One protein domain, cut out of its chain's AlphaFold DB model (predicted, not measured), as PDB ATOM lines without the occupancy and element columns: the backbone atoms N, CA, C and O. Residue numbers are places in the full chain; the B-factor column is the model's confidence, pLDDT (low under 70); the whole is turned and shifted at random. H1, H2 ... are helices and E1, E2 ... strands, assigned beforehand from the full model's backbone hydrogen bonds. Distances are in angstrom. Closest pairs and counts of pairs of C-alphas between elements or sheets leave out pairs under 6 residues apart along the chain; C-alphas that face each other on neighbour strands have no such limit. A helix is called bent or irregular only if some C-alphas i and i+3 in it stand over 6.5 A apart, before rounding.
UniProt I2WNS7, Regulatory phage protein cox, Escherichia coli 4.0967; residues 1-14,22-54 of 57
ATOM      1  N   MET A   1     -38.805 -46.941  -2.112       82.94
ATOM      2  CA  MET A   1     -38.957 -46.176  -0.848       82.94
ATOM      3  C   MET A   1     -39.111 -47.106   0.344       82.94
ATOM      4  O   MET A   1     -38.381 -46.918   1.304       82.94
ATOM      5  N   ILE A   2     -39.980 -48.118   0.256       83.25
ATOM      6  CA  ILE A   2     -40.176 -49.139   1.300       83.25
ATOM      7  C   ILE A   2     -38.917 -50.003   1.493       83.25
ATOM      8  O   ILE A   2     -38.352 -49.995   2.576       83.25
ATOM      9  N   ASP A   3     -38.381 -50.605   0.424       84.94
ATOM     10  CA  ASP A   3     -37.136 -51.405   0.482       84.94
ATOM     11  C   ASP A   3     -35.906 -50.623   0.980       84.94
ATOM     12  O   ASP A   3     -34.943 -51.203   1.465       84.94
ATOM     13  N   ALA A   4     -35.939 -49.294   0.857       89.12
ATOM     14  CA  ALA A   4     -34.886 -48.390   1.317       89.12
ATOM     15  C   ALA A   4     -35.185 -47.787   2.704       89.12
ATOM     16  O   ALA A   4     -34.558 -46.798   3.074       89.12
ATOM     17  N   ALA A   5     -36.186 -48.318   3.417       84.81
ATOM     18  CA  ALA A   5     -36.619 -47.889   4.748       84.81
ATOM     19  C   ALA A   5     -36.937 -46.384   4.874       84.81
ATOM     20  O   ALA A   5     -36.759 -45.781   5.927       84.81
ATOM     21  N   LYS A   6     -37.427 -45.753   3.797       91.56
ATOM     22  CA  LYS A   6     -37.766 -44.315   3.782       91.56
ATOM     23  C   LYS A   6     -39.179 -44.007   4.287       91.56
ATOM     24  O   LYS A   6     -39.550 -42.840   4.340       91.56
ATOM     25  N   LEU A   7     -39.989 -45.026   4.571       91.06
ATOM     26  CA  LEU A   7     -41.386 -44.882   4.979       91.06
ATOM     27  C   LEU A   7     -41.655 -45.731   6.226       91.06
ATOM     28  O   LEU A   7     -41.167 -46.859   6.283       91.06
ATOM     29  N   PRO A   8     -42.454 -45.233   7.185       92.38
ATOM     30  CA  PRO A   8     -42.917 -46.044   8.299       92.38
ATOM     31  C   PRO A   8     -43.998 -47.004   7.791       92.38
ATOM     32  O   PRO A   8     -45.132 -46.594   7.532       92.38
ATOM     33  N   THR A   9     -43.640 -48.271   7.611       90.06
ATOM     34  CA  THR A   9     -44.551 -49.309   7.115       90.06
ATOM     35  C   THR A   9     -44.873 -50.346   8.182       90.06
ATOM     36  O   THR A   9     -44.011 -50.728   8.967       90.06
ATOM     37  N   ILE A  10     -46.113 -50.820   8.167       88.12
ATOM     38  CA  ILE A  10     -46.603 -51.982   8.900       88.12
ATOM     39  C   ILE A  10     -46.807 -53.094   7.878       88.12
ATOM     40  O   ILE A  10     -47.432 -52.881   6.838       88.12
ATOM     41  N   ASP A  11     -46.282 -54.277   8.177       85.81
ATOM     42  CA  ASP A  11     -46.489 -55.438   7.324       85.81
ATOM     43  C   ASP A  11     -47.838 -56.080   7.652       85.81
ATOM     44  O   ASP A  11     -48.071 -56.526   8.779       85.81
ATOM     45  N   PHE A  12     -48.717 -56.176   6.660       82.25
ATOM     46  CA  PHE A  12     -49.928 -56.974   6.763       82.25
ATOM     47  C   PHE A  12     -49.644 -58.372   6.205       82.25
ATOM     48  O   PHE A  12     -49.636 -58.614   4.996       82.25
ATOM     49  N   VAL A  13     -49.329 -59.298   7.114       83.62
ATOM     50  CA  VAL A  13     -48.964 -60.685   6.797       83.62
ATOM     51  C   VAL A  13     -49.935 -61.628   7.490       83.62
ATOM     52  O   VAL A  13     -50.241 -61.468   8.673       83.62
ATOM     53  N   LYS A  14     -50.398 -62.654   6.770       81.00
ATOM     54  CA  LYS A  14     -51.235 -63.700   7.359       81.00
ATOM     55  C   LYS A  14     -50.453 -64.424   8.469       81.00
ATOM     56  O   LYS A  14     -49.346 -64.903   8.191       81.00
ATOM     57  N   ALA A  22     -43.793 -59.733  -1.284       60.53
ATOM     58  CA  ALA A  22     -45.141 -59.451  -1.768       60.53
ATOM     59  C   ALA A  22     -46.184 -59.285  -0.644       60.53
ATOM     60  O   ALA A  22     -47.375 -59.222  -0.938       60.53
ATOM     61  N   SER A  23     -45.778 -59.235   0.632       65.31
ATOM     62  CA  SER A  23     -46.700 -58.858   1.705       65.31
ATOM     63  C   SER A  23     -47.218 -57.437   1.500       65.31
ATOM     64  O   SER A  23     -46.483 -56.558   1.045       65.31
ATOM     65  N   GLU A  24     -48.478 -57.199   1.856       76.88
ATOM     66  CA  GLU A  24     -49.043 -55.857   1.792       76.88
ATOM     67  C   GLU A  24     -48.337 -54.953   2.807       76.88
ATOM     68  O   GLU A  24     -48.410 -55.165   4.017       76.88
ATOM     69  N   ASN A  25     -47.645 -53.930   2.307       83.25
ATOM     70  CA  ASN A  25     -46.972 -52.935   3.134       83.25
ATOM     71  C   ASN A  25     -47.889 -51.724   3.296       83.25
ATOM     72  O   ASN A  25     -48.126 -50.982   2.341       83.25
ATOM     73  N   TRP A  26     -48.390 -51.515   4.507       88.62
ATOM     74  CA  TRP A  26     -49.285 -50.411   4.832       88.62
ATOM     75  C   TRP A  26     -48.477 -49.265   5.432       88.62
ATOM     76  O   TRP A  26     -47.698 -49.474   6.357       88.62
ATOM     77  N   VAL A  27     -48.638 -48.040   4.935       90.31
ATOM     78  CA  VAL A  27     -47.952 -46.877   5.523       90.31
ATOM     79  C   VAL A  27     -48.691 -46.438   6.781       90.31
ATOM     80  O   VAL A  27     -49.883 -46.132   6.739       90.31
ATOM     81  N   TYR A  28     -47.979 -46.359   7.902       93.62
ATOM     82  CA  TYR A  28     -48.552 -45.884   9.153       93.62
ATOM     83  C   TYR A  28     -48.569 -44.353   9.188       93.62
ATOM     84  O   TYR A  28     -47.579 -43.694   9.520       93.62
ATOM     85  N   LEU A  29     -49.719 -43.786   8.817       95.12
ATOM     86  CA  LEU A  29     -49.903 -42.344   8.648       95.12
ATOM     87  C   LEU A  29     -49.574 -41.499   9.891       95.12
ATOM     88  O   LEU A  29     -48.972 -40.444   9.703       95.12
ATOM     89  N   PRO A  30     -49.900 -41.903  11.138       96.69
ATOM     90  CA  PRO A  30     -49.549 -41.104  12.312       96.69
ATOM     91  C   PRO A  30     -48.041 -40.863  12.436       96.69
ATOM     92  O   PRO A  30     -47.621 -39.712  12.530       96.69
ATOM     93  N   ALA A  31     -47.221 -41.916  12.323       95.19
ATOM     94  CA  ALA A  31     -45.764 -41.782  12.377       95.19
ATOM     95  C   ALA A  31     -45.210 -40.990  11.188       95.19
ATOM     96  O   ALA A  31     -44.277 -40.202  11.341       95.19
ATOM     97  N   PHE A  32     -45.793 -41.170  10.000       96.38
ATOM     98  CA  PHE A  32     -45.396 -40.401   8.826       96.38
ATOM     99  C   PHE A  32     -45.650 -38.900   9.025       96.38
ATOM    100  O   PHE A  32     -44.739 -38.090   8.858       96.38
ATOM    101  N   ASN A  33     -46.864 -38.523   9.432       97.00
ATOM    102  CA  ASN A  33     -47.253 -37.126   9.624       97.00
ATOM    103  C   ASN A  33     -46.470 -36.461  10.760       97.00
ATOM    104  O   ASN A  33     -46.070 -35.303  10.632       97.00
ATOM    105  N   GLU A  34     -46.220 -37.183  11.853       97.25
ATOM    106  CA  GLU A  34     -45.376 -36.702  12.947       97.25
ATOM    107  C   GLU A  34     -43.942 -36.437  12.471       97.25
ATOM    108  O   GLU A  34     -43.408 -35.350  12.709       97.25
ATOM    109  N   GLY A  35     -43.349 -37.377  11.727       96.75
ATOM    110  CA  GLY A  35     -42.018 -37.218  11.143       96.75
ATOM    111  C   GLY A  35     -41.934 -36.030  10.185       96.75
ATOM    112  O   GLY A  35     -41.011 -35.223  10.288       96.75
ATOM    113  N   MET A  36     -42.928 -35.865   9.308       96.75
ATOM    114  CA  MET A  36     -43.004 -34.728   8.383       96.75
ATOM    115  C   MET A  36     -43.134 -33.393   9.118       96.75
ATOM    116  O   MET A  36     -42.430 -32.435   8.793       96.75
ATOM    117  N   ARG A  37     -43.996 -33.329  10.139       96.94
ATOM    118  CA  ARG A  37     -44.165 -32.133  10.972       96.94
ATOM    119  C   ARG A  37     -42.855 -31.773  11.666       96.94
ATOM    120  O   ARG A  37     -42.419 -30.627  11.589       96.94
ATOM    121  N   LYS A  38     -42.217 -32.743  12.318       97.25
ATOM    122  CA  LYS A  38     -40.936 -32.552  13.003       97.25
ATOM    123  C   LYS A  38     -39.856 -32.064  12.034       97.25
ATOM    124  O   LYS A  38     -39.261 -31.022  12.279       97.25
ATOM    125  N   ALA A  39     -39.698 -32.732  10.891       96.50
ATOM    126  CA  ALA A  39     -38.716 -32.367   9.870       96.50
ATOM    127  C   ALA A  39     -38.932 -30.959   9.285       96.50
ATOM    128  O   ALA A  39     -37.973 -30.311   8.867       96.50
ATOM    129  N   PHE A  40     -40.175 -30.474   9.237       96.31
ATOM    130  CA  PHE A  40     -40.473 -29.102   8.831       96.31
ATOM    131  C   PHE A  40     -40.098 -28.084   9.919       96.31
ATOM    132  O   PHE A  40     -39.473 -27.066   9.627       96.31
ATOM    133  N   PHE A  41     -40.447 -28.355  11.181       96.62
ATOM    134  CA  PHE A  41     -40.221 -27.420  12.289       96.62
ATOM    135  C   PHE A  41     -38.788 -27.410  12.839       96.62
ATOM    136  O   PHE A  41     -38.403 -26.416  13.447       96.62
ATOM    137  N   GLU A  42     -38.001 -28.464  12.613       97.00
ATOM    138  CA  GLU A  42     -36.572 -28.517  12.968       97.00
ATOM    139  C   GLU A  42     -35.689 -27.648  12.062       97.00
ATOM    140  O   GLU A  42     -34.532 -27.385  12.390       97.00
ATOM    141  N   GLN A  43     -36.207 -27.186  10.923       95.56
ATOM    142  CA  GLN A  43     -35.460 -26.301  10.034       95.56
ATOM    143  C   GLN A  43     -35.346 -24.886  10.625       95.56
ATOM    144  O   GLN A  43     -36.273 -24.425  11.299       95.56
ATOM    145  N   PRO A  44     -34.252 -24.153  10.325       96.62
ATOM    146  CA  PRO A  44     -34.141 -22.737  10.663       96.62
ATOM    147  C   PRO A  44     -35.343 -21.950  10.135       96.62
ATOM    148  O   PRO A  44     -35.787 -22.182   9.003       96.62
ATOM    149  N   LYS A  45     -35.867 -21.022  10.945       93.62
ATOM    150  CA  LYS A  45     -37.082 -20.257  10.612       93.62
ATOM    151  C   LYS A  45     -36.924 -19.502   9.298       93.62
ATOM    152  O   LYS A  45     -37.855 -19.468   8.505       93.62
ATOM    153  N   GLU A  46     -35.729 -18.985   9.036       93.56
ATOM    154  CA  GLU A  46     -35.385 -18.252   7.819       93.56
ATOM    155  C   GLU A  46     -35.611 -19.123   6.582       93.56
ATOM    156  O   GLU A  46     -36.170 -18.665   5.596       93.56
ATOM    157  N   ARG A  47     -35.236 -20.407   6.640       93.88
ATOM    158  CA  ARG A  47     -35.450 -21.351   5.537       93.88
ATOM    159  C   ARG A  47     -36.900 -21.821   5.463       93.88
ATOM    160  O   ARG A  47     -37.444 -21.951   4.369       93.88
ATOM    161  N   ARG A  48     -37.500 -22.107   6.618       95.75
ATOM    162  CA  ARG A  48     -38.857 -22.653   6.732       95.75
ATOM    163  C   ARG A  48     -39.921 -21.661   6.264       95.75
ATOM    164  O   ARG A  48     -40.880 -22.076   5.621       95.75
ATOM    165  N   ASP A  49     -39.728 -20.378   6.561       96.38
ATOM    166  CA  ASP A  49     -40.735 -19.329   6.384       96.38
ATOM    167  C   ASP A  49     -40.401 -18.368   5.228       96.38
ATOM    168  O   ASP A  49     -41.251 -17.569   4.857       96.38
ATOM    169  N   ALA A  50     -39.221 -18.457   4.589       95.69
ATOM    170  CA  ALA A  50     -38.827 -17.573   3.476       95.69
ATOM    171  C   ALA A  50     -39.856 -17.488   2.337       95.69
ATOM    172  O   ALA A  50     -39.961 -16.463   1.668       95.69
ATOM    173  N   TRP A  51     -40.608 -18.563   2.099       95.19
ATOM    174  CA  TRP A  51     -41.637 -18.599   1.064       95.19
ATOM    175  C   TRP A  51     -42.847 -17.702   1.383       95.19
ATOM    176  O   TRP A  51     -43.550 -17.309   0.459       95.19
ATOM    177  N   LEU A  52     -43.070 -17.322   2.648       95.81
ATOM    178  CA  LEU A  52     -44.150 -16.410   3.047       95.81
ATOM    179  C   LEU A  52     -43.963 -15.000   2.474       95.81
ATOM    180  O   LEU A  52     -44.942 -14.374   2.075       95.81
ATOM    181  N   LEU A  53     -42.713 -14.563   2.286       94.88
ATOM    182  CA  LEU A  53     -42.395 -13.272   1.663       94.88
ATOM    183  C   LEU A  53     -42.959 -13.157   0.242       94.88
ATOM    184  O   LEU A  53     -43.334 -12.076  -0.202       94.88
ATOM    185  N   TRP A  54     -43.057 -14.281  -0.471       95.19
ATOM    186  CA  TRP A  54     -43.594 -14.338  -1.831       95.19
ATOM    187  C   TRP A  54     -45.110 -14.113  -1.853       95.19
ATOM    188  O   TRP A  54     -45.672 -13.787  -2.895       95.19
TER     189      TRP A  54
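What this domain is: This is residues 1 to 14 and 22 to 54 of the 57 residues of the protein "Regulatory phage protein cox" of Escherichia coli 4.0967 (UniProt I2WNS7). Look first for a thin, extended rod: a small two-stranded ribbon, E1 and E2, makes one end, H1 leads on from the ribbon along the length, and H2 turns off at a corner at the far end. Residues 1 to 8 make a loop to one side of the ribbon, and at the other end residues 41 to 47 and 49 to 54 stand free. The printed part has 47 residues, with two named strands and two named helices in the order E1, E2, H1, H2; the sheet's order is E1 - E2, antiparallel, and the class is mixed, helices and strands. The whole is extended, with a radius of gyration of the C-alphas of 15.5 A and spans of 51 by 18 by 17 A.

How they stand to each other: Start at the sheet, where E1, residues 9 to 12, and E2, residues 24 to 27, are antiparallel neighbours with 146 degrees between their directions. C-alphas 9 and 27 face each other at 4.5 A, and C-alphas 12 and 24 at 5.2 A. Look there for N 10 and O 26, 2.8 A apart, and N 26 and O 10, 2.9 A apart, both within hydrogen-bond range. From E2 a tight link of 1 residue leads to H1, residues 29 to 41, which is apart from E1. Another tight link, of 3 residues, leads to H2, residues 45 to 54. H1 and H2 are close but not clearly touching, with the C-alphas of Phe 40 and Arg 48 their closest at 7.0 A. Their lines stand about perpendicular, at 86 degrees. H2 is apart from both E1 and E2. In H1 every O i to N i+4 pair is within hydrogen-bond range; in H2 2 of 6 are, beside 4 of 7 O i to N i+3 pairs.

Where its parts are: Find C-alpha 9 at (-44.551, -49.309, 7.115); from there E1 runs 9.4 A to C-alpha 12. E2 covers 9.8 A from Glu 24 to Val 27. Then find C-alpha 29 at (-49.903, -42.344, 8.648), where H1 begins; it runs 18.2 A to Phe 41. H2 runs 15.2 A from Lys 45 to C-alpha 54 at (-43.594, -14.338, -1.831). H2 is irregular: C-alphas 48 and 51 are 7.5 A apart, and its line is a rough one.

The domain as a whole: The two C-alphas farthest apart are those of Lys 14 and Leu 53, at 51.5 A. Residues 15 to 21 are not printed; across this cut, in the link from E1 to E2, C-alphas 14 and 22 are 11.8 A apart. Of the links that are printed whole, E2 to H1 and H1 to H2, both are tight. The mean pLDDT of the printed part is 90.7, and residues 22 to 23 are under 70.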